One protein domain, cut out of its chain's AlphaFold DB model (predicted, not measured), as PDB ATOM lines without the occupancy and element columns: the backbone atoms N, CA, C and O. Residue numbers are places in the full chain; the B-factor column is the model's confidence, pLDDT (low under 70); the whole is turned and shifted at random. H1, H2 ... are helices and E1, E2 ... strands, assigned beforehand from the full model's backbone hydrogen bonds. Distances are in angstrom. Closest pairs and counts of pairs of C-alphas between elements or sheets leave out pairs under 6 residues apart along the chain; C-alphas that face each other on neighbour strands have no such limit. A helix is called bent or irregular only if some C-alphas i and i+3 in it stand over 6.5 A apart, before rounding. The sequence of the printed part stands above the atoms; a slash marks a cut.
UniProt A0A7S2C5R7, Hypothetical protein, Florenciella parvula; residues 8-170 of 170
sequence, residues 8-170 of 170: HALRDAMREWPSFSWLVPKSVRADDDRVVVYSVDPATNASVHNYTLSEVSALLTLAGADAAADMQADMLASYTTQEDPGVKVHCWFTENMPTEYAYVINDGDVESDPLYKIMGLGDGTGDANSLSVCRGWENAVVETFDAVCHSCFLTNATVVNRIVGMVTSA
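What this domain is: This is residues 8 to 170 of the 170 residues of the protein "Hypothetical protein" of Florenciella parvula (UniProt A0A7S2C5R7). Picture an elongated model with a curled four-stranded sheet, E2 E1 E4 E5, toward one end, where H3 of the helical hairpin H3 and H4 grazes the sheet and H2 packs on H4. Toward the other end E3 and E6 make a small second sheet, short H6 sits near both, and H8 reaches the far end after a corner with H7. The printed part has 163 residues, with eight named helices and six named strands that follow along the chain as H1 H2 E1 E2 H3 H4 E3 E4 E5 H5 H6 E6 H7 H8. The larger sheet, E2 E1 E4 E5, is mixed, the smaller is parallel, and the class is mixed, helices and strands. It is only just loose, close to compact, with a radius of gyration of the C-alphas of 18.4 A and spans of 62 by 33 by 32 A.

How they stand to each other: Look first at the strongly twisted sheet, where inner strand E4, residues 97 to 106, is parallel to E1, residues 35 to 40, with N 38 and O 103 2.8 A apart. E2, residues 47 to 52, forms a hairpin with E1, N 39 to O 49 at 2.8 A; E5, residues 116 to 122, forms one with E4, N 120 to O 99 at 2.7 A. H3, residues 53 to 62, only grazes this sheet with residues 53 to 59; it is irregular, C-alphas 54 and 57 being 7.4 A apart. H4, residues 66 to 78, touches H3 at a shallow tilt of 26 degrees, opposite ways, closest at C-alphas of Ser 57 and Ala 69, 4.6 A. H2, residues 18 to 23, touches H4, closest at C-alphas of Ser 21 and Gln 72, 4.7 A. H1, residues 8 to 15, is close to H4 but not clearly touching, C-alphas of Arg 15 and Ala 68 being closest at 5.5 A. H5, residues 128 to 131, stands at the sheet's level, at a height of 2.8 A. E3, residues 89 to 93, is parallel to E6, residues 140 to 144, N 141 to O 89 at 2.8 A. H6, residues 133 to 136, has C-alpha 134 6.4 A from C-alpha 91 of E3, their closest. H7, residues 150 to 154, and H8, residues 157 to 168, only just touch, with 3 pairs of C-alphas within 8 A, only at the corner; H8 does so with residues 159 to 160 alone. In H1, H2, H4 and H8 every O i to N i+4 pair is within hydrogen-bond range; H3 has 4 of 6, H7 0 of 1 but 1 of 2 O i to N i+3 pairs, and H5 and H6 are too short.

Where its parts are: Find C-alpha 97 at (-128.055, -70.256, 12.100); from there E4 runs 27.0 A. H1 begins at C-alpha 8, (-120.386, -52.928, 33.480). H4 is 18.6 A long, E5 18.1 A, and H8 15.9 A, ending at C-alpha 168, (-102.048, -76.912, -2.639).

The domain as a whole: The C-alphas farthest apart, those of Ala 43 and Ala 170, are 64.8 A apart. The printed part has no cut, and its one long link is H2 to E1. Residues 29 to 31, 78 to 80 and 170 have pLDDT under 70.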
ATOM      1  N   HIS A   8    -120.398 -54.374  33.686       90.25
ATOM      2  CA  HIS A   8    -120.386 -52.928  33.480       90.25
ATOM      3  C   HIS A   8    -118.973 -52.453  33.153       90.25
ATOM      4  O   HIS A   8    -118.787 -51.755  32.162       90.25
ATOM      5  N   ALA A   9    -117.965 -52.925  33.892       92.88
ATOM      6  CA  ALA A   9    -116.572 -52.592  33.598       92.88
ATOM      7  C   ALA A   9    -116.136 -53.084  32.207       92.88
ATOM      8  O   ALA A   9    -115.447 -52.369  31.481       92.88
ATOM      9  N   LEU A  10    -116.551 -54.296  31.810       92.69
ATOM     10  CA  LEU A  10    -116.275 -54.810  30.469       92.69
ATOM     11  C   LEU A  10    -116.974 -53.970  29.394       92.69
ATOM     12  O   LEU A  10    -116.334 -53.595  28.418       92.69
ATOM     13  N   ARG A  11    -118.263 -53.663  29.565       92.56
ATOM     14  CA  ARG A  11    -119.030 -52.822  28.634       92.56
ATOM     15  C   ARG A  11    -118.386 -51.449  28.469       92.56
ATOM     16  O   ARG A  11    -118.228 -50.995  27.339       92.56
ATOM     17  N   ASP A  12    -118.000 -50.810  29.569       92.75
ATOM     18  CA  ASP A  12    -117.381 -49.486  29.547       92.75
ATOM     19  C   ASP A  12    -116.042 -49.528  28.795       92.75
ATOM     20  O   ASP A  12    -115.805 -48.696  27.925       92.75
ATOM     21  N   ALA A  13    -115.230 -50.571  29.003       93.44
ATOM     22  CA  ALA A  13    -114.016 -50.785  28.213       93.44
ATOM     23  C   ALA A  13    -114.310 -51.045  26.722       93.44
ATOM     24  O   ALA A  13    -113.606 -50.532  25.856       93.44
ATOM     25  N   MET A  14    -115.347 -51.825  26.398       94.44
ATOM     26  CA  MET A  14    -115.733 -52.117  25.009       94.44
ATOM     27  C   MET A  14    -116.210 -50.863  24.261       94.44
ATOM     28  O   MET A  14    -115.967 -50.753  23.061       94.44
ATOM     29  N   ARG A  15    -116.844 -49.900  24.944       94.06
ATOM     30  CA  ARG A  15    -117.255 -48.611  24.350       94.06
ATOM     31  C   ARG A  15    -116.070 -47.789  23.847       94.06
ATOM     32  O   ARG A  15    -116.234 -46.984  22.940       94.06
ATOM     33  N   GLU A  16    -114.880 -48.011  24.395       93.44
ATOM     34  CA  GLU A  16    -113.656 -47.324  23.978       93.44
ATOM     35  C   GLU A  16    -112.948 -48.011  22.801       93.44
ATOM     36  O   GLU A  16    -111.950 -47.492  22.304       93.44
ATOM     37  N   TRP A  17    -113.415 -49.179  22.340       93.62
ATOM     38  CA  TRP A  17    -112.758 -49.914  21.257       93.62
ATOM     39  C   TRP A  17    -113.326 -49.493  19.896       93.62
ATOM     40  O   TRP A  17    -114.465 -49.847  19.573       93.62
ATOM     41  N   PRO A  18    -112.530 -48.839  19.027       90.50
ATOM     42  CA  PRO A  18    -113.032 -48.326  17.751       90.50
ATOM     43  C   PRO A  18    -113.581 -49.415  16.824       90.50
ATOM     44  O   PRO A  18    -114.441 -49.149  15.987       90.50
ATOM     45  N   SER A  19    -113.104 -50.656  16.971       90.62
ATOM     46  CA  SER A  19    -113.595 -51.796  16.198       90.62
ATOM     47  C   SER A  19    -115.073 -52.083  16.453       90.62
ATOM     48  O   SER A  19    -115.768 -52.446  15.509       90.62
ATOM     49  N   PHE A  20    -115.580 -51.893  17.676       91.38
ATOM     50  CA  PHE A  20    -117.004 -52.096  17.952       91.38
ATOM     51  C   PHE A  20    -117.862 -50.995  17.337       91.38
ATOM     52  O   PHE A  20    -118.862 -51.318  16.702       91.38
ATOM     53  N   SER A  21    -117.440 -49.730  17.417       89.75
ATOM     54  CA  SER A  21    -118.122 -48.631  16.716       89.75
ATOM     55  C   SER A  21    -118.098 -48.810  15.194       89.75
ATOM     56  O   SER A  21    -119.080 -48.505  14.521       89.75
ATOM     57  N   TRP A  22    -117.007 -49.340  14.631       86.81
ATOM     58  CA  TRP A  22    -116.898 -49.604  13.193       86.81
ATOM     59  C   TRP A  22    -117.801 -50.755  12.719       86.81
ATOM     60  O   TRP A  22    -118.357 -50.665  11.621       86.81
ATOM     61  N   LEU A  23    -117.957 -51.798  13.545       89.25
ATOM     62  CA  LEU A  23    -118.761 -52.997  13.270       89.25
ATOM     63  C   LEU A  23    -120.248 -52.854  13.619       89.25
ATOM     64  O   LEU A  23    -121.003 -53.802  13.405       89.25
ATOM     65  N   VAL A  24    -120.684 -51.699  14.139       87.56
ATOM     66  CA  VAL A  24    -122.116 -51.397  14.267       87.56
ATOM     67  C   VAL A  24    -122.787 -51.671  12.919       87.56
ATOM     68  O   VAL A  24    -122.272 -51.193  11.903       87.56
ATOM     69  N   PRO A  25    -123.901 -52.430  12.883       83.06
ATOM     70  CA  PRO A  25    -124.582 -52.734  11.638       83.06
ATOM     71  C   PRO A  25    -124.870 -51.463  10.843       83.06
ATOM     72  O   PRO A  25    -125.246 -50.426  11.392       83.06
ATOM     73  N   LYS A  26    -124.673 -51.551   9.533       77.19
ATOM     74  CA  LYS A  26    -124.895 -50.452   8.596       77.19
ATOM     75  C   LYS A  26    -125.871 -50.915   7.540       77.19
ATOM     76  O   LYS A  26    -126.034 -52.114   7.324       77.19
ATOM     77  N   SER A  27    -126.468 -49.948   6.862       77.19
ATOM     78  CA  SER A  27    -127.326 -50.193   5.715       77.19
ATOM     79  C   SER A  27    -126.542 -50.951   4.636       77.19
ATOM     80  O   SER A  27    -125.686 -50.384   3.953       77.19
ATOM     81  N   VAL A  28    -126.764 -52.265   4.529       74.12
ATOM     82  CA  VAL A  28    -126.112 -53.099   3.507       74.12
ATOM     83  C   VAL A  28    -126.774 -52.869   2.144       74.12
ATOM     84  O   VAL A  28    -126.158 -52.998   1.097       74.12
ATOM     85  N   ARG A  29    -128.029 -52.442   2.118       69.50
ATOM     86  CA  ARG A  29    -128.713 -51.977   0.906       69.50
ATOM     87  C   ARG A  29    -129.189 -50.567   1.168       69.50
ATOM     88  O   ARG A  29    -129.481 -50.271   2.309       69.50
ATOM     89  N   ALA A  30    -129.281 -49.715   0.150       63.81
ATOM     90  CA  ALA A  30    -129.594 -48.290   0.324       63.81
ATOM     91  C   ALA A  30    -130.919 -47.995   1.072       63.81
ATOM     92  O   ALA A  30    -131.162 -46.854   1.450       63.81
ATOM     93  N   ASP A  31    -131.772 -49.001   1.259       67.75
ATOM     94  CA  ASP A  31    -133.067 -48.963   1.932       67.75
ATOM     95  C   ASP A  31    -133.098 -49.670   3.304       67.75
ATOM     96  O   ASP A  31    -134.148 -49.700   3.949       67.75
ATOM     97  N   ASP A  32    -131.986 -50.240   3.777       78.44
ATOM     98  CA  ASP A  32    -131.947 -50.975   5.044       78.44
ATOM     99  C   ASP A  32    -131.741 -50.007   6.219       78.44
ATOM    100  O   ASP A  32    -130.614 -49.775   6.655       78.44
ATOM    101  N   ASP A  33    -132.835 -49.405   6.696       88.25
ATOM    102  CA  ASP A  33    -132.914 -48.676   7.972       88.25
ATOM    103  C   ASP A  33    -133.803 -49.435   8.971       88.25
ATOM    104  O   ASP A  33    -134.783 -48.928   9.520       88.25
ATOM    105  N   ARG A  34    -133.514 -50.728   9.147       91.62
ATOM    106  CA  ARG A  34    -134.277 -51.596  10.050       91.62
ATOM    107  C   ARG A  34    -134.192 -51.144  11.509       91.62
ATOM    108  O   ARG A  34    -133.190 -50.586  11.951       91.62
ATOM    109  N   VAL A  35    -135.213 -51.500  12.287       94.19
ATOM    110  CA  VAL A  35    -135.181 -51.391  13.752       94.19
ATOM    111  C   VAL A  35    -134.161 -52.377  14.318       94.19
ATOM    112  O   VAL A  35    -134.207 -53.566  13.999       94.19
ATOM    113  N   VAL A  36    -133.273 -51.889  15.184       94.38
ATOM    114  CA  VAL A  36    -132.283 -52.702  15.909       94.38
ATOM    115  C   VAL A  36    -132.548 -52.766  17.407       94.38
ATOM    116  O   VAL A  36    -132.145 -53.734  18.053       94.38
ATOM    117  N   VAL A  37    -133.272 -51.791  17.960       96.12
ATOM    118  CA  VAL A  37    -133.731 -51.821  19.351       96.12
ATOM    119  C   VAL A  37    -135.181 -51.364  19.431       96.12
ATOM    120  O   VAL A  37    -135.514 -50.265  19.000       96.12
ATOM    121  N   TYR A  38    -136.040 -52.194  20.013       96.56
ATOM    122  CA  TYR A  38    -137.399 -51.813  20.375       96.56
ATOM    123  C   TYR A  38    -137.409 -51.389  21.844       96.56
ATOM    124  O   TYR A  38    -137.005 -52.164  22.710       96.56
ATOM    125  N   SER A  39    -137.877 -50.180  22.129       96.00
ATOM    126  CA  SER A  39    -138.151 -49.731  23.493       96.00
ATOM    127  C   SER A  39    -139.613 -49.991  23.836       96.00
ATOM    128  O   SER A  39    -140.505 -49.658  23.045       96.00
ATOM    129  N   VAL A  40    -139.873 -50.584  25.002       96.62
ATOM    130  CA  VAL A  40    -141.232 -50.850  25.484       96.62
ATOM    131  C   VAL A  40    -141.461 -50.298  26.885       96.62
ATOM    132  O   VAL A  40    -140.578 -50.316  27.738       96.62
ATOM    133  N   ASP A  41    -142.679 -49.830  27.140       95.31
ATOM    134  CA  ASP A  41    -143.097 -49.399  28.469       95.31
ATOM    135  C   ASP A  41    -143.128 -50.615  29.419       95.31
ATOM    136  O   ASP A  41    -143.801 -51.608  29.117       95.31
ATOM    137  N   PRO A  42    -142.450 -50.561  30.578       89.31
ATOM    138  CA  PRO A  42    -142.298 -51.720  31.460       89.31
ATOM    139  C   PRO A  42    -143.604 -52.169  32.134       89.31
ATOM    140  O   PRO A  42    -143.692 -53.298  32.617       89.31
ATOM    141  N   ALA A  43    -144.623 -51.306  32.215       92.19
ATOM    142  CA  ALA A  43    -145.901 -51.627  32.847       92.19
ATOM    143  C   ALA A  43    -146.902 -52.250  31.863       92.19
ATOM    144  O   ALA A  43    -147.767 -53.030  32.267       92.19
ATOM    145  N   THR A  44    -146.806 -51.896  30.582       93.88
ATOM    146  CA  THR A  44    -147.807 -52.236  29.559       93.88
ATOM    147  C   THR A  44    -147.260 -53.073  28.403       93.88
ATOM    148  O   THR A  44    -148.055 -53.620  27.639       93.88
ATOM    149  N   ASN A  45    -145.934 -53.190  28.264       89.00
ATOM    150  CA  ASN A  45    -145.233 -53.743  27.098       89.00
ATOM    151  C   ASN A  45    -145.616 -53.068  25.766       89.00
ATOM    152  O   ASN A  45    -145.436 -53.648  24.693       89.00
ATOM    153  N   ALA A  46    -146.165 -51.851  25.812       93.06
ATOM    154  CA  ALA A  46    -146.449 -51.074  24.614       93.06
ATOM    155  C   ALA A  46    -145.145 -50.492  24.051       93.06
ATOM    156  O   ALA A  46    -144.307 -50.013  24.809       93.06
ATOM    157  N   SER A  47    -144.980 -50.516  22.727       92.88
ATOM    158  CA  SER A  47    -143.829 -49.885  22.065       92.88
ATOM    159  C   SER A  47    -143.842 -48.371  22.299       92.88
ATOM    160  O   SER A  47    -144.878 -47.731  22.106       92.88
ATOM    161  N   VAL A  48    -142.697 -47.825  22.721       93.50
ATOM    162  CA  VAL A  48    -142.501 -46.392  22.998       93.50
ATOM    163  C   VAL A  48    -141.702 -45.740  21.875       93.50
ATOM    164  O   VAL A  48    -142.235 -44.903  21.149       93.50
ATOM    165  N   HIS A  49    -140.448 -46.164  21.692       94.31
ATOM    166  CA  HIS A  49    -139.567 -45.706  20.615       94.31
ATOM    167  C   HIS A  49    -138.787 -46.882  20.036       94.31
ATOM    168  O   HIS A  49    -138.258 -47.710  20.769       94.31
ATOM    169  N   ASN A  50    -138.701 -46.970  18.716       95.25
ATOM    170  CA  ASN A  50    -137.945 -48.025  18.053       95.25
ATOM    171  C   ASN A  50    -136.743 -47.385  17.376       95.25
ATOM    172  O   ASN A  50    -136.932 -46.617  16.441       95.25
ATOM    173  N   TYR A  51    -135.543 -47.718  17.843       94.38
ATOM    174  CA  TYR A  51    -134.291 -47.202  17.304       94.38
ATOM    175  C   TYR A  51    -133.910 -47.979  16.047       94.38
ATOM    176  O   TYR A  51    -133.742 -49.208  16.089       94.38
ATOM    177  N   THR A  52    -133.761 -47.269  14.935       93.88
ATOM    178  CA  THR A  52    -133.283 -47.837  13.671       93.88
ATOM    179  C   THR A  52    -131.758 -47.817  13.556       93.88
ATOM    180  O   THR A  52    -131.049 -47.326  14.437       93.88
ATOM    181  N   LEU A  53    -131.226 -48.393  12.472       90.06
ATOM    182  CA  LEU A  53    -129.794 -48.367  12.162       90.06
ATOM    183  C   LEU A  53    -129.235 -46.939  12.115       90.06
ATOM    184  O   LEU A  53    -128.135 -46.693  12.613       90.06
ATOM    185  N   SER A  54    -129.995 -45.998  11.558       88.75
ATOM    186  CA  SER A  54    -129.613 -44.585  11.502       88.75
ATOM    187  C   SER A  54    -129.622 -43.891  12.870       88.75
ATOM    188  O   SER A  54    -128.971 -42.860  13.036       88.75
ATOM    189  N   GLU A  55    -130.272 -44.481  13.877       91.94
ATOM    190  CA  GLU A  55    -130.389 -43.933  15.232       91.94
ATOM    191  C   GLU A  55    -129.414 -44.560  16.244       91.94
ATOM    192  O   GLU A  55    -129.430 -44.189  17.419       91.94
ATOM    193  N   VAL A  56    -128.524 -45.473  15.830       91.25
ATOM    194  CA  VAL A  56    -127.590 -46.130  16.768       91.25
ATOM    195  C   VAL A  56    -126.678 -45.127  17.484       91.25
ATOM    196  O   VAL A  56    -126.413 -45.288  18.672       91.25
ATOM    197  N   SER A  57    -126.237 -44.063  16.807       90.69
ATOM    198  CA  SER A  57    -125.444 -42.998  17.444       90.69
ATOM    199  C   SER A  57    -126.224 -42.315  18.579       90.69
ATOM    200  O   SER A  57    -125.705 -42.151  19.682       90.69
ATOM    201  N   ALA A  58    -127.512 -42.022  18.364       91.00
ATOM    202  CA  ALA A  58    -128.375 -41.440  19.391       91.00
ATOM    203  C   ALA A  58    -128.600 -42.401  20.571       91.00
ATOM    204  O   ALA A  58    -128.619 -41.968  21.724       91.00
ATOM    205  N   LEU A  59    -128.722 -43.704  20.298       92.19
ATOM    206  CA  LEU A  59    -128.811 -44.729  21.339       92.19
ATOM    207  C   LEU A  59    -127.529 -44.791  22.191       92.19
ATOM    208  O   LEU A  59    -127.614 -44.904  23.412       92.19
ATOM    209  N   LEU A  60    -126.350 -44.671  21.571       92.94
ATOM    210  CA  LEU A  60    -125.067 -44.619  22.282       92.94
ATOM    211  C   LEU A  60    -124.959 -43.376  23.178       92.94
ATOM    212  O   LEU A  60    -124.548 -43.498  24.329       92.94
ATOM    213  N   THR A  61    -125.389 -42.204  22.706       93.81
ATOM    214  CA  THR A  61    -125.459 -40.986  23.534       93.81
ATOM    215  C   THR A  61    -126.423 -41.144  24.710       93.81
ATOM    216  O   THR A  61    -126.091 -40.773  25.834       93.81
ATOM    217  N   LEU A  62    -127.599 -41.749  24.500       92.56
ATOM    218  CA  LEU A  62    -128.549 -42.025  25.586       92.56
ATOM    219  C   LEU A  62    -127.943 -42.943  26.663       92.56
ATOM    220  O   LEU A  62    -128.224 -42.781  27.848       92.56
ATOM    221  N   ALA A  63    -127.071 -43.859  26.247       92.19
ATOM    222  CA  ALA A  63    -126.305 -44.762  27.099       92.19
ATOM    223  C   ALA A  63    -125.067 -44.105  27.761       92.19
ATOM    224  O   ALA A  63    -124.243 -44.776  28.389       92.19
ATOM    225  N   GLY A  64    -124.879 -42.789  27.593       93.25
ATOM    226  CA  GLY A  64    -123.710 -42.057  28.091       93.25
ATOM    227  C   GLY A  64    -122.395 -42.465  27.416       93.25
ATOM    228  O   GLY A  64    -121.321 -42.264  27.982       93.25
ATOM    229  N   ALA A  65    -122.462 -43.070  26.229       94.62
ATOM    230  CA  ALA A  65    -121.323 -43.557  25.458       94.62
ATOM    231  C   ALA A  65    -120.953 -42.586  24.322       94.62
ATOM    232  O   ALA A  65    -120.757 -43.005  23.181       94.62
ATOM    233  N   ASP A  66    -120.850 -41.289  24.628       95.19
ATOM    234  CA  ASP A  66    -120.649 -40.227  23.629       95.19
ATOM    235  C   ASP A  66    -119.408 -40.451  22.754       95.19
ATOM    236  O   ASP A  66    -119.479 -40.342  21.536       95.19
ATOM    237  N   ALA A  67    -118.290 -40.892  23.342       94.62
ATOM    238  CA  ALA A  67    -117.087 -41.215  22.571       94.62
ATOM    239  C   ALA A  67    -117.323 -42.345  21.551       94.62
ATOM    240  O   ALA A  67    -116.784 -42.312  20.445       94.62
ATOM    241  N   ALA A  68    -118.144 -43.343  21.895       94.75
ATOM    242  CA  ALA A  68    -118.504 -44.418  20.975       94.75
ATOM    243  C   ALA A  68    -119.434 -43.924  19.861       94.75
ATOM    244  O   ALA A  68    -119.306 -44.390  18.724       94.75
ATOM    245  N   ALA A  69    -120.338 -42.993  20.187       93.75
ATOM    246  CA  ALA A  69    -121.233 -42.334  19.241       93.75
ATOM    247  C   ALA A  69    -120.444 -41.498  18.218       93.75
ATOM    248  O   ALA A  69    -120.676 -41.645  17.016       93.75
ATOM    249  N   ASP A  70    -119.462 -40.719  18.682       92.75
ATOM    250  CA  ASP A  70    -118.546 -39.943  17.839       92.75
ATOM    251  C   ASP A  70    -117.722 -40.864  16.927       92.75
ATOM    252  O   ASP A  70    -117.693 -40.681  15.709       92.75
ATOM    253  N   MET A  71    -117.127 -41.928  17.486       92.06
ATOM    254  CA  MET A  71    -116.399 -42.929  16.695       92.06
ATOM    255  C   MET A  71    -117.285 -43.568  15.621       92.06
ATOM    256  O   MET A  71    -116.827 -43.811  14.505       92.06
ATOM    257  N   GLN A  72    -118.547 -43.868  15.934       89.44
ATOM    258  CA  GLN A  72    -119.472 -44.472  14.977       89.44
ATOM    259  C   GLN A  72    -119.805 -43.495  13.840       89.44
ATOM    260  O   GLN A  72    -119.748 -43.893  12.673       89.44
ATOM    261  N   ALA A  73    -120.055 -42.223  14.157       85.19
ATOM    262  CA  ALA A  73    -120.312 -41.177  13.170       85.19
ATOM    263  C   ALA A  73    -119.110 -40.957  12.230       85.19
ATOM    264  O   ALA A  73    -119.273 -40.946  11.006       85.19
ATOM    265  N   ASP A  74    -117.894 -40.883  12.774       85.62
ATOM    266  CA  ASP A  74    -116.660 -40.727  11.990       85.62
ATOM    267  C   ASP A  74    -116.402 -41.928  11.061       85.62
ATOM    268  O   ASP A  74    -115.977 -41.784   9.905       85.62
ATOM    269  N   MET A  75    -116.691 -43.141  11.542       81.75
ATOM    270  CA  MET A  75    -116.513 -44.381  10.781       81.75
ATOM    271  C   MET A  75    -117.555 -44.560   9.673       81.75
ATOM    272  O   MET A  75    -117.245 -45.164   8.639       81.75
ATOM    273  N   LEU A  76    -118.778 -44.052   9.861       75.19
ATOM    274  CA  LEU A  76    -119.791 -43.986   8.803       75.19
ATOM    275  C   LEU A  76    -119.347 -43.077   7.653       75.19
ATOM    276  O   LEU A  76    -119.607 -43.395   6.496       75.19
ATOM    277  N   ALA A  77    -118.635 -41.991   7.953       72.81
ATOM    278  CA  ALA A  77    -118.146 -41.066   6.937       72.81
ATOM    279  C   ALA A  77    -116.958 -41.608   6.115       72.81
ATOM    280  O   ALA A  77    -116.726 -41.128   5.006       72.81
ATOM    281  N   SER A  78    -116.200 -42.583   6.638       65.81
ATOM    282  CA  SER A  78    -114.834 -42.841   6.150       65.81
ATOM    283  C   SER A  78    -114.594 -44.202   5.474       65.81
ATOM    284  O   SER A  78    -113.728 -44.278   4.607       65.81
ATOM    285  N   TYR A  79    -115.300 -45.283   5.841       62.12
ATOM    286  CA  TYR A  79    -114.901 -46.644   5.422       62.12
ATOM    287  C   TYR A  79    -116.065 -47.626   5.253       62.12
ATOM    288  O   TYR A  79    -116.215 -48.573   6.033       62.12
ATOM    289  N   THR A  80    -116.872 -47.441   4.210       64.38
ATOM    290  CA  THR A  80    -117.890 -48.426   3.818       64.38
ATOM    291  C   THR A  80    -118.000 -48.513   2.305       64.38
ATOM    292  O   THR A  80    -118.724 -47.741   1.682       64.38
ATOM    293  N   THR A  81    -117.294 -49.468   1.707       75.69
ATOM    294  CA  THR A  81    -117.588 -49.895   0.341       75.69
ATOM    295  C   THR A  81    -118.097 -51.327   0.370       75.69
ATOM    296  O   THR A  81    -117.628 -52.155   1.150       75.69
ATOM    297  N   GLN A  82    -119.095 -51.587  -0.460       83.00
ATOM    298  CA  GLN A  82    -119.564 -52.930  -0.790       83.00
ATOM    299  C   GLN A  82    -119.190 -53.294  -2.227       83.00
ATOM    300  O   GLN A  82    -119.690 -54.275  -2.778       83.00
ATOM    301  N   GLU A  83    -118.361 -52.462  -2.853       88.62
ATOM    302  CA  GLU A  83    -117.922 -52.651  -4.221       88.62
ATOM    303  C   GLU A  83    -117.106 -53.934  -4.344       88.62
ATOM    304  O   GLU A  83    -116.434 -54.380  -3.409       88.62
ATOM    305  N   ASP A  84    -117.181 -54.521  -5.533       92.56
ATOM    306  CA  ASP A  84    -116.341 -55.648  -5.904       92.56
ATOM    307  C   ASP A  84    -114.857 -55.246  -5.776       92.56
ATOM    308  O   ASP A  84    -114.452 -54.225  -6.343       92.56
ATOM    309  N   PRO A  85    -114.025 -56.031  -5.066       94.44
ATOM    310  CA  PRO A  85    -112.605 -55.729  -4.914       94.44
ATOM    311  C   PRO A  85    -111.778 -55.880  -6.208       94.44
ATOM    312  O   PRO A  85    -110.574 -55.626  -6.191       94.44
ATOM    313  N   GLY A  86    -112.371 -56.312  -7.326       96.12
ATOM    314  CA  GLY A  86    -111.725 -56.395  -8.641       96.12
ATOM    315  C   GLY A  86    -110.757 -57.572  -8.789       96.12
ATOM    316  O   GLY A  86    -109.937 -57.603  -9.708       96.12
ATOM    317  N   VAL A  87    -110.830 -58.545  -7.882       96.12
ATOM    318  CA  VAL A  87    -109.987 -59.747  -7.863       96.12
ATOM    319  C   VAL A  87    -110.846 -60.985  -7.653       96.12
ATOM    320  O   VAL A  87    -111.989 -60.900  -7.218       96.12
ATOM    321  N   LYS A  88    -110.288 -62.168  -7.925       95.81
ATOM    322  CA  LYS A  88    -110.963 -63.421  -7.581       95.81
ATOM    323  C   LYS A  88    -111.170 -63.498  -6.067       95.81
ATOM    324  O   LYS A  88    -110.197 -63.493  -5.313       95.81
ATOM    325  N   VAL A  89    -112.420 -63.651  -5.646       96.81
ATOM    326  CA  VAL A  89    -112.795 -63.802  -4.237       96.81
ATOM    327  C   VAL A  89    -113.345 -65.202  -4.000       96.81
ATOM    328  O   VAL A  89    -114.168 -65.695  -4.763       96.81
ATOM    329  N   HIS A  90    -112.918 -65.839  -2.913       96.50
ATOM    330  CA  HIS A  90    -113.597 -67.006  -2.355       96.50
ATOM    331  C   HIS A  90    -114.394 -66.539  -1.137       96.50
ATOM    332  O   HIS A  90    -113.799 -66.186  -0.121       96.50
ATOM    333  N   CYS A  91    -115.719 -66.467  -1.268       96.94
ATOM    334  CA  CYS A  91    -116.591 -65.929  -0.231       96.94
ATOM    335  C   CYS A  91    -117.373 -67.046   0.450       96.94
ATOM    336  O   CYS A  91    -118.216 -67.695  -0.175       96.94
ATOM    337  N   TRP A  92    -117.078 -67.262   1.727       97.12
ATOM    338  CA  TRP A  92    -117.577 -68.389   2.497       97.12
ATOM    339  C   TRP A  92    -118.261 -67.919   3.764       97.12
ATOM    340  O   TRP A  92    -117.676 -67.153   4.525       97.12
ATOM    341  N   PHE A  93    -119.478 -68.398   3.995       97.81
ATOM    342  CA  PHE A  93    -120.253 -68.017   5.170       97.81
ATOM    343  C   PHE A  93    -121.354 -69.031   5.477       97.81
ATOM    344  O   PHE A  93    -121.699 -69.879   4.653       97.81
ATOM    345  N   THR A  94    -121.918 -68.934   6.675       98.00
ATOM    346  CA  THR A  94    -123.142 -69.634   7.071       98.00
ATOM    347  C   THR A  94    -124.263 -68.611   7.177       98.00
ATOM    348  O   THR A  94    -124.060 -67.512   7.676       98.00
ATOM    349  N   GLU A  95    -125.445 -68.947   6.666       96.94
ATOM    350  CA  GLU A  95    -126.586 -68.021   6.630       96.94
ATOM    351  C   GLU A  95    -127.859 -68.595   7.249       96.94
ATOM    352  O   GLU A  95    -128.923 -68.010   7.103       96.94
ATOM    353  N   ASN A  96    -127.787 -69.758   7.895       96.88
ATOM    354  CA  ASN A  96    -128.960 -70.491   8.366       96.88
ATOM    355  C   ASN A  96    -128.930 -70.823   9.867       96.88
ATOM    356  O   ASN A  96    -129.706 -71.661  10.325       96.88
ATOM    357  N   MET A  97    -128.076 -70.151  10.644       97.69
ATOM    358  CA  MET A  97    -128.055 -70.256  12.100       97.69
ATOM    359  C   MET A  97    -128.791 -69.085  12.763       97.69
ATOM    360  O   MET A  97    -128.693 -67.951  12.284       97.69
ATOM    361  N   PRO A  98    -129.482 -69.323  13.895       97.75
ATOM    362  CA  PRO A  98    -130.042 -68.248  14.708       97.75
ATOM    363  C   PRO A  98    -128.962 -67.230  15.091       97.75
ATOM    364  O   PRO A  98    -127.964 -67.592  15.710       97.75
ATOM    365  N   THR A  99    -129.174 -65.965  14.731       97.50
ATOM    366  CA  THR A  99    -128.234 -64.857  14.969       97.50
ATOM    367  C   THR A  99    -128.980 -63.657  15.534       97.50
ATOM    368  O   THR A  99    -130.092 -63.373  15.099       97.50
ATOM    369  N   GLU A 100    -128.415 -62.971  16.524       96.44
ATOM    370  CA  GLU A 100    -129.050 -61.800  17.143       96.44
ATOM    371  C   GLU A 100    -129.239 -60.692  16.091       96.44
ATOM    372  O   GLU A 100    -128.299 -60.320  15.395       96.44
ATOM    373  N   TYR A 101    -130.476 -60.216  15.931       94.25
ATOM    374  CA  TYR A 101    -130.873 -59.284  14.868       94.25
ATOM    375  C   TYR A 101    -131.345 -57.939  15.420       94.25
ATOM    376  O   TYR A 101    -131.025 -56.889  14.866       94.25
ATOM    377  N   ALA A 102    -132.101 -57.979  16.515       95.69
ATOM    378  CA  ALA A 102    -132.553 -56.804  17.244       95.69
ATOM    379  C   ALA A 102    -132.760 -57.150  18.722       95.69
ATOM    380  O   ALA A 102    -132.838 -58.324  19.097       95.69
ATOM    381  N   TYR A 103    -132.886 -56.129  19.558       96.69
ATOM    382  CA  TYR A 103    -133.079 -56.276  20.998       96.69
ATOM    383  C   TYR A 103    -134.342 -55.565  21.444       96.69
ATOM    384  O   TYR A 103    -134.776 -54.607  20.807       96.69
ATOM    385  N   VAL A 104    -134.922 -56.019  22.549       97.06
ATOM    386  CA  VAL A 104    -136.004 -55.293  23.208       97.06
ATOM    387  C   VAL A 104    -135.607 -54.928  24.620       97.06
ATOM    388  O   VAL A 104    -135.128 -55.778  25.369       97.06
ATOM    389  N   ILE A 105    -135.800 -53.660  24.959       96.44
ATOM    390  CA  ILE A 105    -135.404 -53.057  26.228       96.44
ATOM    391  C   ILE A 105    -136.600 -52.374  26.887       96.44
ATOM    392  O   ILE A 105    -137.590 -52.055  26.223       96.44
ATOM    393  N   ASN A 106    -136.495 -52.135  28.192       95.81
ATOM    394  CA  ASN A 106    -137.413 -51.224  28.863       95.81
ATOM    395  C   ASN A 106    -137.106 -49.784  28.444       95.81
ATOM    396  O   ASN A 106    -135.943 -49.396  28.327       95.81
ATOM    397  N   ASP A 107    -138.150 -48.980  28.293       92.94
ATOM    398  CA  ASP A 107    -137.987 -47.564  28.004       92.94
ATOM    399  C   ASP A 107    -137.227 -46.832  29.109       92.94
ATOM    400  O   ASP A 107    -137.488 -47.011  30.301       92.94
ATOM    401  N   GLY A 108    -136.239 -46.039  28.691       85.25
ATOM    402  CA  GLY A 108    -135.318 -45.339  29.583       85.25
ATOM    403  C   GLY A 108    -134.225 -46.204  30.226       85.25
ATOM    404  O   GLY A 108    -133.355 -45.642  30.888       85.25
ATOM    405  N   ASP A 109    -134.218 -47.527  30.026       90.69
ATOM    406  CA  ASP A 109    -133.182 -48.433  30.539       90.69
ATOM    407  C   ASP A 109    -132.390 -49.076  29.393       90.69
ATOM    408  O   ASP A 109    -132.667 -50.185  28.934       90.69
ATOM    409  N   VAL A 110    -131.386 -48.335  28.929       89.44
ATOM    410  CA  VAL A 110    -130.462 -48.745  27.857       89.44
ATOM    411  C   VAL A 110    -129.189 -49.419  28.384       89.44
ATOM    412  O   VAL A 110    -128.321 -49.804  27.602       89.44
ATOM    413  N   GLU A 111    -129.053 -49.534  29.706       89.81
ATOM    414  CA  GLU A 111    -127.828 -49.988  30.372       89.81
ATOM    415  C   GLU A 111    -127.926 -51.423  30.896       89.81
ATOM    416  O   GLU A 111    -126.891 -52.083  31.052       89.81
ATOM    417  N   SER A 112    -129.143 -51.888  31.182       90.19
ATOM    418  CA  SER A 112    -129.429 -53.257  31.604       90.19
ATOM    419  C   SER A 112    -129.405 -54.252  30.442       90.19
ATOM    420  O   SER A 112    -129.467 -53.893  29.265       90.19
ATOM    421  N   ASP A 113    -129.363 -55.543  30.786       90.62
ATOM    422  CA  ASP A 113    -129.561 -56.613  29.811       90.62
ATOM    423  C   ASP A 113    -130.933 -56.463  29.114       90.62
ATOM    424  O   ASP A 113    -131.932 -56.138  29.766       90.62
ATOM    425  N   PRO A 114    -131.020 -56.747  27.801       93.94
ATOM    426  CA  PRO A 114    -132.281 -56.677  27.078       93.94
ATOM    427  C   PRO A 114    -133.284 -57.700  27.622       93.94
ATOM    428  O   PRO A 114    -132.923 -58.826  27.972       93.94
ATOM    429  N   LEU A 115    -134.569 -57.339  27.604       94.88
ATOM    430  CA  LEU A 115    -135.675 -58.217  27.994       94.88
ATOM    431  C   LEU A 115    -135.712 -59.481  27.134       94.88
ATOM    432  O   LEU A 115    -135.950 -60.585  27.627       94.88
ATOM    433  N   TYR A 116    -135.509 -59.309  25.829       93.56
ATOM    434  CA  TYR A 116    -135.428 -60.400  24.873       93.56
ATOM    435  C   TYR A 116    -134.629 -60.000  23.637       93.56
ATOM    436  O   TYR A 116    -134.470 -58.827  23.295       93.56
ATOM    437  N   LYS A 117    -134.129 -61.031  22.963       96.12
ATOM    438  CA  LYS A 117    -133.374 -60.939  21.719       96.12
ATOM    439  C   LYS A 117    -134.266 -61.418  20.587       96.12
ATOM    440  O   LYS A 117    -134.879 -62.481  20.685       96.12
ATOM    441  N   ILE A 118    -134.340 -60.639  19.522       96.75
ATOM    442  CA  ILE A 118    -134.991 -61.033  18.280       96.75
ATOM    443  C   ILE A 118    -133.927 -61.714  17.429       96.75
ATOM    444  O   ILE A 118    -132.891 -61.122  17.122       96.75
ATOM    445  N   MET A 119    -134.183 -62.970  17.074       97.38
ATOM    446  CA  MET A 119    -133.254 -63.789  16.304       97.38
ATOM    447  C   MET A 119    -133.601 -63.718  14.815       97.38
ATOM    448  O   MET A 119    -134.740 -63.971  14.425       97.38
ATOM    449  N   GLY A 120    -132.608 -63.399  13.995       95.94
ATOM    450  CA  GLY A 120    -132.607 -63.578  12.551       95.94
ATOM    451  C   GLY A 120    -131.748 -64.775  12.142       95.94
ATOM    452  O   GLY A 120    -131.478 -65.678  12.939       95.94
ATOM    453  N   LEU A 121    -131.313 -64.767  10.886       97.00
ATOM    454  CA  LEU A 121    -130.433 -65.780  10.314       97.00
ATOM    455  C   LEU A 121    -129.014 -65.234  10.099       97.00
ATOM    456  O   LEU A 121    -128.835 -64.037   9.871       97.00
ATOM    457  N   GLY A 122    -128.021 -66.118  10.151       97.25
ATOM    458  CA  GLY A 122    -126.602 -65.795  10.019       97.25
ATOM    459  C   GLY A 122    -125.717 -66.978  10.409       97.25
ATOM    460  O   GLY A 122    -126.106 -68.130  10.201       97.25
ATOM    461  N   ASP A 123    -124.561 -66.698  11.005       97.62
ATOM    462  CA  ASP A 123    -123.594 -67.694  11.502       97.62
ATOM    463  C   ASP A 123    -123.511 -67.751  13.046       97.62
ATOM    464  O   ASP A 123    -122.590 -68.331  13.625       97.62
ATOM    465  N   GLY A 124    -124.476 -67.137  13.733       97.00
ATOM    466  CA  GLY A 124    -124.486 -66.962  15.184       97.00
ATOM    467  C   GLY A 124    -123.787 -65.687  15.664       97.00
ATOM    468  O   GLY A 124    -123.774 -65.428  16.866       97.00
ATOM    469  N   THR A 125    -123.204 -64.880  14.772       96.31
ATOM    470  CA  THR A 125    -122.645 -63.556  15.099       96.31
ATOM    471  C   THR A 125    -122.891 -62.537  13.984       96.31
ATOM    472  O   THR A 125    -123.482 -61.494  14.245       96.31
ATOM    473  N   GLY A 126    -122.473 -62.830  12.753       94.31
ATOM    474  CA  GLY A 126    -122.743 -62.009  11.574       94.31
ATOM    475  C   GLY A 126    -124.109 -62.328  10.975       94.31
ATOM    476  O   GLY A 126    -124.472 -63.497  10.824       94.31
ATOM    477  N   ASP A 127    -124.878 -61.298  10.625       93.94
ATOM    478  CA  ASP A 127    -126.181 -61.484   9.991       93.94
ATOM    479  C   ASP A 127    -126.048 -61.918   8.522       93.94
ATOM    480  O   ASP A 127    -125.115 -61.535   7.814       93.94
ATOM    481  N   ALA A 128    -127.014 -62.701   8.040       94.38
ATOM    482  CA  ALA A 128    -126.983 -63.266   6.692       94.38
ATOM    483  C   ALA A 128    -126.914 -62.211   5.571       94.38
ATOM    484  O   ALA A 128    -126.317 -62.476   4.526       94.38
ATOM    485  N   ASN A 129    -127.490 -61.016   5.753       91.12
ATOM    486  CA  ASN A 129    -127.427 -59.975   4.723       91.12
ATOM    487  C   ASN A 129    -126.016 -59.388   4.640       91.12
ATOM    488  O   ASN A 129    -125.493 -59.236   3.539       91.12
ATOM    489  N   SER A 130    -125.381 -59.123   5.786       91.06
ATOM    490  CA  SER A 130    -123.986 -58.673   5.844       91.06
ATOM    491  C   SER A 130    -123.027 -59.709   5.248       91.06
ATOM    492  O   SER A 130    -122.212 -59.387   4.382       91.06
ATOM    493  N   LEU A 131    -123.179 -60.978   5.630       94.31
ATOM    494  CA  LEU A 131    -122.316 -62.066   5.160       94.31
ATOM    495  C   LEU A 131    -122.446 -62.339   3.652       94.31
ATOM    496  O   LEU A 131    -121.511 -62.841   3.031       94.31
ATOM    497  N   SER A 132    -123.588 -62.001   3.047       94.38
ATOM    498  CA  SER A 132    -123.890 -62.333   1.650       94.38
ATOM    499  C   SER A 132    -123.625 -61.215   0.638       94.38
ATOM    500  O   SER A 132    -123.865 -61.435  -0.552       94.38
ATOM    501  N   VAL A 133    -123.079 -60.063   1.051       92.31
ATOM    502  CA  VAL A 133    -122.744 -58.928   0.155       92.31
ATOM    503  C   VAL A 133    -121.943 -59.372  -1.066       92.31
ATOM    504  O   VAL A 133    -122.228 -58.978  -2.196       92.31
ATOM    505  N   CYS A 134    -120.994 -60.280  -0.853       95.06
ATOM    506  CA  CYS A 134    -120.121 -60.798  -1.894       95.06
ATOM    507  C   CYS A 134    -120.841 -61.537  -3.033       95.06
ATOM    508  O   CYS A 134    -120.244 -61.745  -4.085       95.06
ATOM    509  N   ARG A 135    -122.119 -61.920  -2.871       95.12
ATOM    510  CA  ARG A 135    -122.928 -62.508  -3.956       95.12
ATOM    511  C   ARG A 135    -123.097 -61.566  -5.144       95.12
ATOM    512  O   ARG A 135    -123.365 -62.041  -6.241       95.12
ATOM    513  N   GLY A 136    -122.986 -60.257  -4.915       93.56
ATOM    514  CA  GLY A 136    -123.062 -59.245  -5.964       93.56
ATOM    515  C   GLY A 136    -121.749 -59.007  -6.714       93.56
ATOM    516  O   GLY A 136    -121.760 -58.270  -7.695       93.56
ATOM    517  N   TRP A 137    -120.632 -59.587  -6.268       96.25
ATOM    518  CA  TRP A 137    -119.321 -59.380  -6.885       96.25
ATOM    519  C   TRP A 137    -119.140 -60.306  -8.096       96.25
ATOM    520  O   TRP A 137    -119.422 -61.501  -8.026       96.25
ATOM    521  N   GLU A 138    -118.646 -59.757  -9.204       96.50
ATOM    522  CA  GLU A 138    -118.481 -60.424 -10.499       96.50
ATOM    523  C   GLU A 138    -117.568 -61.651 -10.394       96.50
ATOM    524  O   GLU A 138    -117.847 -62.697 -10.978       96.50
ATOM    525  N   ASN A 139    -116.492 -61.542  -9.610       95.00
ATOM    526  CA  ASN A 139    -115.459 -62.573  -9.502       95.00
ATOM    527  C   ASN A 139    -115.530 -63.394  -8.202       95.00
ATOM    528  O   ASN A 139    -114.549 -64.054  -7.828       95.00
ATOM    529  N   ALA A 140    -116.667 -63.365  -7.499       97.56
ATOM    530  CA  ALA A 140    -116.853 -64.136  -6.277       97.56
ATOM    531  C   ALA A 140    -117.294 -65.581  -6.550       97.56
ATOM    532  O   ALA A 140    -118.326 -65.857  -7.159       97.56
ATOM    533  N   VAL A 141    -116.536 -66.530  -6.004       96.81
ATOM    534  CA  VAL A 141    -116.960 -67.920  -5.823       96.81
ATOM    535  C   VAL A 141    -117.600 -68.024  -4.446       96.81
ATOM    536  O   VAL A 141    -116.901 -68.054  -3.431       96.81
ATOM    537  N   VAL A 142    -118.930 -68.051  -4.423       97.75
ATOM    538  CA  VAL A 142    -119.719 -68.113  -3.190       97.75
ATOM    539  C   VAL A 142    -119.975 -69.563  -2.796       97.75
ATOM    540  O   VAL A 142    -120.449 -70.360  -3.604       97.75
ATOM    541  N   GLU A 143    -119.698 -69.894  -1.538       96.38
ATOM    542  CA  GLU A 143    -120.001 -71.197  -0.948       96.38
ATOM    543  C   GLU A 143    -120.605 -70.999   0.438       96.38
ATOM    544  O   GLU A 143    -120.017 -70.341   1.298       96.38
ATOM    545  N   THR A 144    -121.790 -71.562   0.652       97.56
ATOM    546  CA  THR A 144    -122.429 -71.549   1.963       97.56
ATOM    547  C   THR A 144    -122.136 -72.838   2.711       97.56
ATOM    548  O   THR A 144    -122.142 -73.929   2.137       97.56
ATOM    549  N   PHE A 145    -121.892 -72.711   4.010       96.88
ATOM    550  CA  PHE A 145    -121.697 -73.840   4.907       96.88
ATOM    551  C   PHE A 145    -122.916 -73.991   5.807       96.88
ATOM    552  O   PHE A 145    -123.429 -73.007   6.338       96.88
ATOM    553  N   ASP A 146    -123.373 -75.226   5.984       95.69
ATOM    554  CA  ASP A 146    -124.501 -75.528   6.858       95.69
ATOM    555  C   ASP A 146    -124.039 -75.601   8.318       95.69
ATOM    556  O   ASP A 146    -123.117 -76.353   8.643       95.69
ATOM    557  N   ALA A 147    -124.678 -74.813   9.188       94.00
ATOM    558  CA  ALA A 147    -124.484 -74.855  10.637       94.00
ATOM    559  C   ALA A 147    -123.016 -74.741  11.119       94.00
ATOM    560  O   ALA A 147    -122.639 -75.331  12.137       94.00
ATOM    561  N   VAL A 148    -122.177 -73.966  10.421       97.50
ATOM    562  CA  VAL A 148    -120.835 -73.610  10.900       97.50
ATOM    563  C   VAL A 148    -120.919 -72.269  11.619       97.50
ATOM    564  O   VAL A 148    -121.151 -71.235  11.004       97.50
ATOM    565  N   CYS A 149    -120.731 -72.287  12.941       96.56
ATOM    566  CA  CYS A 149    -120.760 -71.056  13.726       96.56
ATOM    567  C   CYS A 149    -119.627 -70.095  13.327       96.56
ATOM    568  O   CYS A 149    -118.583 -70.543  12.849       96.56
ATOM    569  N   HIS A 150    -119.787 -68.803  13.610       97.31
ATOM    570  CA  HIS A 150    -118.833 -67.745  13.260       97.31
ATOM    571  C   HIS A 150    -117.360 -68.114  13.522       97.31
ATOM    572  O   HIS A 150    -116.529 -68.140  12.616       97.31
ATOM    573  N   SER A 151    -117.029 -68.499  14.760       97.25
ATOM    574  CA  SER A 151    -115.663 -68.900  15.134       97.25
ATOM    575  C   SER A 151    -115.305 -70.332  14.717       97.25
ATOM    576  O   SER A 151    -114.125 -70.667  14.594       97.25
ATOM    577  N   CYS A 152    -116.302 -71.175  14.444       97.44
ATOM    578  CA  CYS A 152    -116.114 -72.566  14.046       97.44
ATOM    579  C   CYS A 152    -115.451 -72.694  12.667       97.44
ATOM    580  O   CYS A 152    -114.823 -73.720  12.407       97.44
ATOM    581  N   PHE A 153    -115.539 -71.677  11.798       96.31
ATOM    582  CA  PHE A 153    -114.846 -71.656  10.500       96.31
ATOM    583  C   PHE A 153    -113.340 -71.924  10.628       96.31
ATOM    584  O   PHE A 153    -112.752 -72.562   9.758       96.31
ATOM    585  N   LEU A 154    -112.728 -71.506  11.740       95.00
ATOM    586  CA  LEU A 154    -111.292 -71.656  11.985       95.00
ATOM    587  C   LEU A 154    -110.868 -73.102  12.279       95.00
ATOM    588  O   LEU A 154    -109.694 -73.440  12.142       95.00
ATOM    589  N   THR A 155    -111.803 -73.954  12.701       96.81
ATOM    590  CA  THR A 155    -111.514 -75.330  13.142       96.81
ATOM    591  C   THR A 155    -112.354 -76.388  12.435       96.81
ATOM    592  O   THR A 155    -112.114 -77.582  12.614       96.81
ATOM    593  N   ASN A 156    -113.360 -75.994  11.652       97.69
ATOM    594  CA  ASN A 156    -114.209 -76.922  10.922       97.69
ATOM    595  C   ASN A 156    -113.388 -77.635   9.839       97.69
ATOM    596  O   ASN A 156    -112.860 -77.001   8.927       97.69
ATOM    597  N   ALA A 157    -113.298 -78.964   9.922       97.12
ATOM    598  CA  ALA A 157    -112.456 -79.750   9.024       97.12
ATOM    599  C   ALA A 157    -112.828 -79.575   7.543       97.12
ATOM    600  O   ALA A 157    -111.938 -79.531   6.699       97.12
ATOM    601  N   THR A 158    -114.116 -79.436   7.217       96.38
ATOM    602  CA  THR A 158    -114.574 -79.207   5.839       96.38
ATOM    603  C   THR A 158    -114.063 -77.868   5.314       96.38
ATOM    604  O   THR A 158    -113.465 -77.827   4.240       96.38
ATOM    605  N   VAL A 159    -114.224 -76.797   6.098       96.44
ATOM    606  CA  VAL A 159    -113.734 -75.452   5.752       96.44
ATOM    607  C   VAL A 159    -112.210 -75.451   5.617       96.44
ATOM    608  O   VAL A 159    -111.673 -75.011   4.603       96.44
ATOM    609  N   VAL A 160    -111.493 -76.002   6.598       96.12
ATOM    610  CA  VAL A 160    -110.022 -76.048   6.593       96.12
ATOM    611  C   VAL A 160    -109.498 -76.837   5.392       96.12
ATOM    612  O   VAL A 160    -108.609 -76.361   4.689       96.12
ATOM    613  N   ASN A 161    -110.079 -78.002   5.093       95.81
ATOM    614  CA  ASN A 161    -109.694 -78.798   3.925       95.81
ATOM    615  C   ASN A 161    -109.952 -78.055   2.611       95.81
ATOM    616  O   ASN A 161    -109.196 -78.228   1.653       95.81
ATOM    617  N   ARG A 162    -110.977 -77.198   2.560       94.12
ATOM    618  CA  ARG A 162    -111.230 -76.328   1.410       94.12
ATOM    619  C   ARG A 162    -110.096 -75.321   1.221       94.12
ATOM    620  O   ARG A 162    -109.607 -75.187   0.102       94.12
ATOM    621  N   ILE A 163    -109.634 -74.674   2.299       93.69
ATOM    622  CA  ILE A 163    -108.479 -73.753   2.261       93.69
ATOM    623  C   ILE A 163    -107.237 -74.485   1.776       93.69
ATOM    624  O   ILE A 163    -106.600 -74.034   0.826       93.69
ATOM    625  N   VAL A 164    -106.928 -75.628   2.393       95.31
ATOM    626  CA  VAL A 164    -105.771 -76.452   2.023       95.31
ATOM    627  C   VAL A 164    -105.833 -76.806   0.541       95.31
ATOM    628  O   VAL A 164    -104.878 -76.548  -0.183       95.31
ATOM    629  N   GLY A 165    -106.980 -77.290   0.058       94.88
ATOM    630  CA  GLY A 165    -107.172 -77.613  -1.351       94.88
ATOM    631  C   GLY A 165    -106.897 -76.432  -2.284       94.88
ATOM    632  O   GLY A 165    -106.251 -76.617  -3.311       94.88
ATOM    633  N   MET A 166    -107.316 -75.212  -1.935       91.56
ATOM    634  CA  MET A 166    -107.039 -74.029  -2.760       91.56
ATOM    635  C   MET A 166    -105.553 -73.672  -2.819       91.56
ATOM    636  O   MET A 166    -105.079 -73.265  -3.876       91.56
ATOM    637  N   VAL A 167    -104.822 -73.819  -1.711       93.44
ATOM    638  CA  VAL A 167    -103.403 -73.432  -1.649       93.44
ATOM    639  C   VAL A 167    -102.455 -74.522  -2.150       93.44
ATOM    640  O   VAL A 167    -101.329 -74.210  -2.522       93.44
ATOM    641  N   THR A 168    -102.885 -75.788  -2.179       94.69
ATOM    642  CA  THR A 168    -102.048 -76.912  -2.639       94.69
ATOM    643  C   THR A 168    -102.334 -77.364  -4.066       94.69
ATOM    644  O   THR A 168    -101.568 -78.161  -4.593       94.69
ATOM    645  N   SER A 169    -103.429 -76.919  -4.688       77.12
ATOM    646  CA  SER A 169    -103.796 -77.325  -6.059       77.12
ATOM    647  C   SER A 169    -103.170 -76.440  -7.149       77.12
ATOM    648  O   SER A 169    -103.753 -76.303  -8.225       77.12
ATOM    649  N   ALA A 170    -102.022 -75.821  -6.857       54.75
ATOM    650  CA  ALA A 170    -101.221 -75.040  -7.802       54.75
ATOM    651  C   ALA A 170    -100.166 -75.909  -8.499       54.75
ATOM    652  O   ALA A 170     -99.525 -76.730  -7.802       54.75
TER     653      ALA A 170